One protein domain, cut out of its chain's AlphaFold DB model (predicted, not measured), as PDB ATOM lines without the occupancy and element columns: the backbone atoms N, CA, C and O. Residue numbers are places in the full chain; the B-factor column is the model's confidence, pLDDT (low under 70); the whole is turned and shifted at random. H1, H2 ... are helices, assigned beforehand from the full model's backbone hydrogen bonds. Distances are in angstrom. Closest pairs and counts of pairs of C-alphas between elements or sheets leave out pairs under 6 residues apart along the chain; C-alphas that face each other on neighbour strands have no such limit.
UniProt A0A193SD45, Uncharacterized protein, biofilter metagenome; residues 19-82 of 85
ATOM      1  N   PRO A  19      66.745 102.158 317.273       69.38
ATOM      2  CA  PRO A  19      67.444 103.431 317.277       69.38
ATOM      3  C   PRO A  19      66.998 104.265 316.074       69.38
ATOM      4  O   PRO A  19      66.966 103.760 314.951       69.38
ATOM      5  N   MET A  20      66.685 105.543 316.294       69.44
ATOM      6  CA  MET A  20      66.162 106.444 315.256       69.44
ATOM      7  C   MET A  20      67.044 106.479 313.994       69.44
ATOM      8  O   MET A  20      66.524 106.523 312.884       69.44
ATOM      9  N   GLY A  21      68.370 106.371 314.147       70.31
ATOM     10  CA  GLY A  21      69.297 106.304 313.012       70.31
ATOM     11  C   GLY A  21      69.126 105.056 312.135       70.31
ATOM     12  O   GLY A  21      69.289 105.139 310.923       70.31
ATOM     13  N   ILE A  22      68.740 103.914 312.713       76.69
ATOM     14  CA  ILE A  22      68.454 102.692 311.941       76.69
ATOM     15  C   ILE A  22      67.155 102.863 311.147       76.69
ATOM     16  O   ILE A  22      67.104 102.471 309.984       76.69
ATOM     17  N   ALA A  23      66.134 103.484 311.745       83.00
ATOM     18  CA  ALA A  23      64.880 103.773 311.053       83.00
ATOM     19  C   ALA A  23      65.088 104.747 309.881       83.00
ATOM     20  O   ALA A  23      64.614 104.477 308.783       83.00
ATOM     21  N   HIS A  24      65.857 105.822 310.079       87.81
ATOM     22  CA  HIS A  24      66.150 106.792 309.019       87.81
ATOM     23  C   HIS A  24      66.885 106.159 307.827       87.81
ATOM     24  O   HIS A  24      66.425 106.283 306.696       87.81
ATOM     25  N   ASN A  25      67.957 105.399 308.083       90.81
ATOM     26  CA  ASN A  25      68.703 104.713 307.022       90.81
ATOM     27  C   ASN A  25      67.831 103.692 306.266       90.81
ATOM     28  O   ASN A  25      68.012 103.478 305.069       90.81
ATOM     29  N   ALA A  26      66.885 103.044 306.955       93.50
ATOM     30  CA  ALA A  26      65.944 102.126 306.317       93.50
ATOM     31  C   ALA A  26      64.955 102.869 305.404       93.50
ATOM     32  O   ALA A  26      64.719 102.419 304.284       93.50
ATOM     33  N   CYS A  27      64.415 104.007 305.852       95.00
ATOM     34  CA  CYS A  27      63.551 104.863 305.037       95.00
ATOM     35  C   CYS A  27      64.271 105.331 303.763       95.00
ATOM     36  O   CYS A  27      63.735 105.169 302.669       95.00
ATOM     37  N   GLU A  28      65.508 105.819 303.896       95.81
ATOM     38  CA  GLU A  28      66.337 106.255 302.764       95.81
ATOM     39  C   GLU A  28      66.584 105.107 301.774       95.81
ATOM     40  O   GLU A  28      66.406 105.258 300.564       95.81
ATOM     41  N   LEU A  29      66.922 103.913 302.271       96.38
ATOM     42  CA  LEU A  29      67.137 102.751 301.411       96.38
ATOM     43  C   LEU A  29      65.866 102.343 300.650       96.38
ATOM     44  O   LEU A  29      65.941 101.982 299.472       96.38
ATOM     45  N   ILE A  30      64.700 102.390 301.299       96.31
ATOM     46  CA  ILE A  30      63.412 102.096 300.654       96.31
ATOM     47  C   ILE A  30      63.103 103.145 299.586       96.31
ATOM     48  O   ILE A  30      62.654 102.783 298.496       96.31
ATOM     49  N   GLU A  31      63.376 104.422 299.852       95.75
ATOM     50  CA  GLU A  31      63.184 105.503 298.886       95.75
ATOM     51  C   GLU A  31      64.057 105.298 297.639       95.75
ATOM     52  O   GLU A  31      63.547 105.303 296.515       95.75
ATOM     53  N   ILE A  32      65.351 105.024 297.832       95.81
ATOM     54  CA  ILE A  32      66.290 104.718 296.744       95.81
ATOM     55  C   ILE A  32      65.799 103.507 295.953       95.81
ATOM     56  O   ILE A  32      65.705 103.555 294.729       95.81
ATOM     57  N   THR A  33      65.425 102.428 296.639       94.50
ATOM     58  CA  THR A  33      64.948 101.204 295.982       94.50
ATOM     59  C   THR A  33      63.692 101.480 295.153       94.50
ATOM     60  O   THR A  33      63.599 101.034 294.010       94.50
ATOM     61  N   THR A  34      62.763 102.280 295.683       93.19
ATOM     62  CA  THR A  34      61.528 102.683 294.993       93.19
ATOM     63  C   THR A  34      61.812 103.466 293.712       93.19
ATOM     64  O   THR A  34      61.049 103.368 292.754       93.19
ATOM     65  N   ARG A  35      62.904 104.237 293.677       90.44
ATOM     66  CA  ARG A  35      63.283 105.070 292.531       90.44
ATOM     67  C   ARG A  35      64.120 104.340 291.485       90.44
ATOM     68  O   ARG A  35      63.939 104.583 290.296       90.44
ATOM     69  N   GLU A  36      65.029 103.478 291.921       91.50
ATOM     70  CA  GLU A  36      66.090 102.936 291.061       91.50
ATOM     71  C   GLU A  36      65.805 101.511 290.570       91.50
ATOM     72  O   GLU A  36      66.465 101.024 289.652       91.50
ATOM     73  N   THR A  37      64.834 100.814 291.164       89.06
ATOM     74  CA  THR A  37      64.562  99.409 290.839       89.06
ATOM     75  C   THR A  37      63.142  99.198 290.341       89.06
ATOM     76  O   THR A  37      62.212  99.885 290.757       89.06
ATOM     77  N   MET A  38      62.979  98.217 289.448       88.12
ATOM     78  CA  MET A  38      61.666  97.688 289.092       88.12
ATOM     79  C   MET A  38      61.298  96.580 290.073       88.12
ATOM     80  O   MET A  38      61.937  95.528 290.095       88.12
ATOM     81  N   MET A  39      60.266  96.826 290.873       93.81
ATOM     82  CA  MET A  39      59.751  95.886 291.864       93.81
ATOM     83  C   MET A  39      58.340  95.416 291.499       93.81
ATOM     84  O   MET A  39      57.731  95.880 290.533       93.81
ATOM     85  N   SER A  40      57.814  94.454 292.259       95.94
ATOM     86  CA  SER A  40      56.428  94.021 292.081       95.94
ATOM     87  C   SER A  40      55.448  95.143 292.468       95.94
ATOM     88  O   SER A  40      55.768  95.966 293.330       95.94
ATOM     89  N   PRO A  41      54.224  95.166 291.907       95.75
ATOM     90  CA  PRO A  41      53.213  96.158 292.279       95.75
ATOM     91  C   PRO A  41      52.954  96.232 293.790       95.75
ATOM     92  O   PRO A  41      52.974  97.309 294.379       95.75
ATOM     93  N   GLY A  42      52.800  95.075 294.444       96.56
ATOM     94  CA  GLY A  42      52.565  95.007 295.889       96.56
ATOM     95  C   GLY A  42      53.740  95.510 296.733       96.56
ATOM     96  O   GLY A  42      53.530  96.016 297.839       96.56
ATOM     97  N   TRP A  43      54.968  95.422 296.211       97.31
ATOM     98  CA  TRP A  43      56.133  96.004 296.873       97.31
ATOM     99  C   TRP A  43      56.026  97.529 296.912       97.31
ATOM    100  O   TRP A  43      56.206  98.105 297.980       97.31
ATOM    101  N   TYR A  44      55.649  98.177 295.800       96.75
ATOM    102  CA  TYR A  44      55.489  99.634 295.760       96.75
ATOM    103  C   TYR A  44      54.430 100.121 296.747       96.75
ATOM    104  O   TYR A  44      54.709 101.042 297.509       96.75
ATOM    105  N   ILE A  45      53.263  99.468 296.800       97.50
ATOM    106  CA  ILE A  45      52.195  99.812 297.756       97.50
ATOM    107  C   ILE A  45      52.700  99.737 299.202       97.50
ATOM    108  O   ILE A  45      52.503 100.669 299.980       97.50
ATOM    109  N   SER A  46      53.402  98.658 299.550       98.00
ATOM    110  CA  SER A  46      53.959  98.482 300.898       98.00
ATOM    111  C   SER A  46      55.047  99.519 301.205       98.00
ATOM    112  O   SER A  46      55.079 100.079 302.298       98.00
ATOM    113  N   ALA A  47      55.921  99.813 300.237       97.19
ATOM    114  CA  ALA A  47      56.963 100.828 300.370       97.19
ATOM    115  C   ALA A  47      56.371 102.229 300.581       97.19
ATOM    116  O   ALA A  47      56.863 102.965 301.429       97.19
ATOM    117  N   GLY A  48      55.285 102.576 299.882       97.00
ATOM    118  CA  GLY A  48      54.566 103.842 300.064       97.00
ATOM    119  C   GLY A  48      54.041 104.035 301.481       97.00
ATOM    120  O   GLY A  48      54.251 105.093 302.062       97.00
ATOM    121  N   GLN A  49      53.438 102.994 302.065       97.75
ATOM    122  CA  GLN A  49      52.955 103.021 303.452       97.75
ATOM    123  C   GLN A  49      54.097 103.231 304.453       97.75
ATOM    124  O   GLN A  49      53.962 103.989 305.413       97.75
ATOM    125  N   VAL A  50      55.240 102.574 304.227       96.31
ATOM    126  CA  VAL A  50      56.424 102.753 305.077       96.31
ATOM    127  C   VAL A  50      56.992 104.162 304.923       96.31
ATOM    128  O   VAL A  50      57.280 104.806 305.924       96.31
ATOM    129  N   LEU A  51      57.115 104.668 303.695       96.56
ATOM    130  CA  LEU A  51      57.639 106.008 303.421       96.56
ATOM    131  C   LEU A  51      56.719 107.115 303.957       96.56
ATOM    132  O   LEU A  51      57.212 108.101 304.502       96.56
ATOM    133  N   GLU A  52      55.399 106.936 303.909       96.31
ATOM    134  CA  GLU A  52      54.446 107.840 304.565       96.31
ATOM    135  C   GLU A  52      54.681 107.877 306.082       96.31
ATOM    136  O   GLU A  52      54.767 108.954 306.672       96.31
ATOM    137  N   ALA A  53      54.896 106.715 306.712       94.25
ATOM    138  CA  ALA A  53      55.274 106.640 308.125       94.25
ATOM    139  C   ALA A  53      56.663 107.249 308.412       94.25
ATOM    140  O   ALA A  53      56.907 107.724 309.523       94.25
ATOM    141  N   CYS A  54      57.556 107.278 307.420       93.69
ATOM    142  CA  CYS A  54      58.837 107.987 307.473       93.69
ATOM    143  C   CYS A  54      58.700 109.516 307.307       93.69
ATOM    144  O   CYS A  54      59.691 110.225 307.476       93.69
ATOM    145  N   GLY A  55      57.498 110.033 307.015       94.81
ATOM    146  CA  GLY A  55      57.226 111.462 306.830       94.81
ATOM    147  C   GLY A  55      57.433 111.968 305.402       94.81
ATOM    148  O   GLY A  55      57.483 113.178 305.186       94.81
ATOM    149  N   GLU A  56      57.554 111.064 304.433       94.12
ATOM    150  CA  GLU A  56      57.779 111.415 303.038       94.12
ATOM    151  C   GLU A  56      56.465 111.877 302.367       94.12
ATOM    152  O   GLU A  56      55.476 111.132 302.354       94.12
ATOM    153  N   PRO A  57      56.412 113.093 301.793       93.31
ATOM    154  CA  PRO A  57      55.187 113.634 301.221       93.31
ATOM    155  C   PRO A  57      54.721 112.848 299.991       93.31
ATOM    156  O   PRO A  57      55.511 112.393 299.157       93.31
ATOM    157  N   ASP A  58      53.397 112.699 299.887       93.94
ATOM    158  CA  ASP A  58      52.705 112.002 298.797       93.94
ATOM    159  C   ASP A  58      53.230 110.573 298.524       93.94
ATOM    160  O   ASP A  58      53.021 110.029 297.435       93.94
ATOM    161  N   ALA A  59      53.899 109.942 299.498       95.06
ATOM    162  CA  ALA A  59      54.519 108.627 299.345       95.06
ATOM    163  C   ALA A  59      53.524 107.562 298.870       95.06
ATOM    164  O   ALA A  59      53.817 106.824 297.929       95.06
ATOM    165  N   THR A  60      52.323 107.537 299.450       95.31
ATOM    166  CA  THR A  60      51.252 106.608 299.066       95.31
ATOM    167  C   THR A  60      50.793 106.832 297.621       95.31
ATOM    168  O   THR A  60      50.737 105.879 296.851       95.31
ATOM    169  N   LYS A  61      50.578 108.084 297.189       94.44
ATOM    170  CA  LYS A  61      50.180 108.386 295.798       94.44
ATOM    171  C   LYS A  61      51.261 107.984 294.792       94.44
ATOM    172  O   LYS A  61      50.974 107.396 293.752       94.44
ATOM    173  N   ARG A  62      52.531 108.280 295.100       93.38
ATOM    174  CA  ARG A  62      53.664 107.877 294.249       93.38
ATOM    175  C   ARG A  62      53.806 106.359 294.183       93.38
ATOM    176  O   ARG A  62      54.134 105.826 293.126       93.38
ATOM    177  N   ALA A  63      53.555 105.667 295.289       95.12
ATOM    178  CA  ALA A  63      53.537 104.212 295.339       95.12
ATOM    179  C   ALA A  63      52.416 103.614 294.485       95.12
ATOM    180  O   ALA A  63      52.686 102.688 293.724       95.12
ATOM    181  N   GLU A  64      51.200 104.155 294.551       94.88
ATOM    182  CA  GLU A  64      50.074 103.736 293.704       94.88
ATOM    183  C   GLU A  64      50.393 103.907 292.216       94.88
ATOM    184  O   GLU A  64      50.193 102.985 291.424       94.88
ATOM    185  N   TYR A  65      50.982 105.043 291.840       93.56
ATOM    186  CA  TYR A  65      51.429 105.281 290.469       93.56
ATOM    187  C   TYR A  65      52.500 104.275 290.016       93.56
ATOM    188  O   TYR A  65      52.391 103.679 288.939       93.56
ATOM    189  N   SER A  66      53.524 104.035 290.838       94.06
ATOM    190  CA  SER A  66      54.575 103.053 290.534       94.06
ATOM    191  C   SER A  66      54.029 101.626 290.453       94.06
ATOM    192  O   SER A  66      54.403 100.879 289.546       94.06
ATOM    193  N   ALA A  67      53.100 101.260 291.341       95.50
ATOM    194  CA  ALA A  67      52.414  99.975 291.312       95.50
ATOM    195  C   ALA A  67      51.618  99.806 290.015       95.50
ATOM    196  O   ALA A  67      51.792  98.797 289.334       95.50
ATOM    197  N   CYS A  68      50.847 100.819 289.616       94.50
ATOM    198  CA  CYS A  68      50.108 100.815 288.357       94.50
ATOM    199  C   CYS A  68      51.036 100.592 287.160       94.50
ATOM    200  O   CYS A  68      50.811  99.709 286.329       94.50
ATOM    201  N   ARG A  69      52.140 101.344 287.090       93.12
ATOM    202  CA  ARG A  69      53.127 101.182 286.017       93.12
ATOM    203  C   ARG A  69      53.725  99.780 285.985       93.12
ATOM    204  O   ARG A  69      53.918  99.234 284.899       93.12
ATOM    205  N   ALA A  70      54.001  99.195 287.148       94.81
ATOM    206  CA  ALA A  70      54.479  97.823 287.247       94.81
ATOM    207  C   ALA A  70      53.408  96.813 286.797       94.81
ATOM    208  O   ALA A  70      53.732  95.852 286.102       94.81
ATOM    209  N   GLU A  71      52.131  97.022 287.122       94.94
ATOM    210  CA  GLU A  71      51.026  96.183 286.640       94.94
ATOM    211  C   GLU A  71      50.901  96.238 285.120       94.94
ATOM    212  O   GLU A  71      50.800  95.197 284.468       94.94
ATOM    213  N   ALA A  72      50.974  97.438 284.548       94.06
ATOM    214  CA  ALA A  72      50.872  97.628 283.112       94.06
ATOM    215  C   ALA A  72      52.082  97.061 282.360       94.06
ATOM    216  O   ALA A  72      51.941  96.505 281.271       94.06
ATOM    217  N   TRP A  73      53.281  97.137 282.948       91.31
ATOM    218  CA  TRP A  73      54.472  96.482 282.406       91.31
ATOM    219  C   TRP A  73      54.330  94.956 282.367       91.31
ATOM    220  O   TRP A  73      54.753  94.320 281.406       91.31
ATOM    221  N   ASN A  74      53.700  94.380 283.392       92.44
ATOM    222  CA  ASN A  74      53.453  92.942 283.486       92.44
ATOM    223  C   ASN A  74      52.193  92.481 282.727       92.44
ATOM    224  O   ASN A  74      51.892  91.291 282.721       92.44
ATOM    225  N   GLY A  75      51.463  93.397 282.083       93.44
ATOM    226  CA  GLY A  75      50.266  93.079 281.303       93.44
ATOM    227  C   GLY A  75      49.019  92.776 282.138       93.44
ATOM    228  O   GLY A  75      48.056  92.236 281.601       93.44
ATOM    229  N   TYR A  76      49.006  93.121 283.430       92.69
ATOM    230  CA  TYR A  76      47.823  92.956 284.281       92.69
ATOM    231  C   TYR A  76      46.750  94.020 284.018       92.69
ATOM    232  O   TYR A  76      45.588  93.806 284.355       92.69
ATOM    233  N   ARG A  77      47.128  95.154 283.413       92.19
ATOM    234  CA  ARG A  77      46.229  96.266 283.076       92.19
ATOM    235  C   ARG A  77      46.756  97.111 281.906       92.19
ATOM    236  O   ARG A  77      47.958  97.057 281.631       92.19
ATOM    237  N   PRO A  78      45.905  97.887 281.215       91.94
ATOM    238  CA  PRO A  78      46.347  98.813 280.173       91.94
ATOM    239  C   PRO A  78      47.132 100.001 280.758       91.94
ATOM    240  O   PRO A  78      46.914 100.419 281.895       91.94
ATOM    241  N   LYS A  79      48.081 100.535 279.981       88.25
ATOM    242  CA  LYS A  79      49.004 101.601 280.429       88.25
ATOM    243  C   LYS A  79      48.302 102.946 280.594       88.25
ATOM    244  O   LYS A  79      48.738 103.766 281.393       88.25
ATOM    245  N   GLU A  80      47.231 103.151 279.843       89.06
ATOM    246  CA  GLU A  80      46.421 104.365 279.781       89.06
ATOM    247  C   GLU A  80      45.665 104.622 281.094       89.06
ATOM    248  O   GLU A  80      45.293 105.747 281.389       89.06
ATOM    249  N   GLU A  81      45.476 103.591 281.922       86.50
ATOM    250  CA  GLU A  81      44.878 103.733 283.252       86.50
ATOM    251  C   GLU A  81      45.879 104.181 284.332       86.50
ATOM    252  O   GLU A  81      45.492 104.356 285.487       86.50
ATOM    253  N   CYS A  82      47.162 104.329 283.985       87.00
ATOM    254  CA  CYS A  82      48.238 104.650 284.925       87.00
ATOM    255  C   CYS A  82      48.674 106.111 284.911       87.00
ATOM    256  O   CYS A  82      49.815 106.401 285.261       87.00
TER     257      CYS A  82
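This is residues 19 to 82 of the 85 residues of an uncharacterized protein of biofilter metagenome (UniProt A0A193SD45). What shows first? H1, the longest helix, begins a zigzag of three helices that folds back twice, H2 and H3 side by side, with short H4 near H3's end. What else? The 64 printed residues hold four named helices in order H1 to H4, no named strand: all helix. It is a rod, 42 by 19 by 15 A, only just compact, close to loose, radius of gyration of the C-alphas 12.4 A.

What meets H1? H1, residues 20 to 36, touches H2, residues 41 to 53, with residues 27 to 34 alone, closest C-alphas Cys 27 and Leu 51, 6.2 A: a hairpin, opposite ways, tilt 37 degrees, only just steep. What follows? H2 and H3, residues 59 to 73, touch as a hairpin, opposite ways, shallow tilt of 8 degrees, closest C-alphas Pro 41 and Ala 67, 4.0 A. H3 touches H4, residues 79 to 82, closest C-alphas Ala 72 and Lys 79, 5.1 A. In H1, H2 and H3 every O i to N i+4 pair is within hydrogen-bond range; H4 is too short for one.

Where does H1 begin? C-alpha 20 is at (66.162, 106.444, 315.256); H1 spans 24.4 A, H3 20.8 A, H2 19.1 A. Where does H4 end? C-alpha 82 is at (48.238, 104.650, 284.925).

Any cut? The printed part has no cut, and its three links are tight. Where is confidence low? Residues 19 to 20 are under 70.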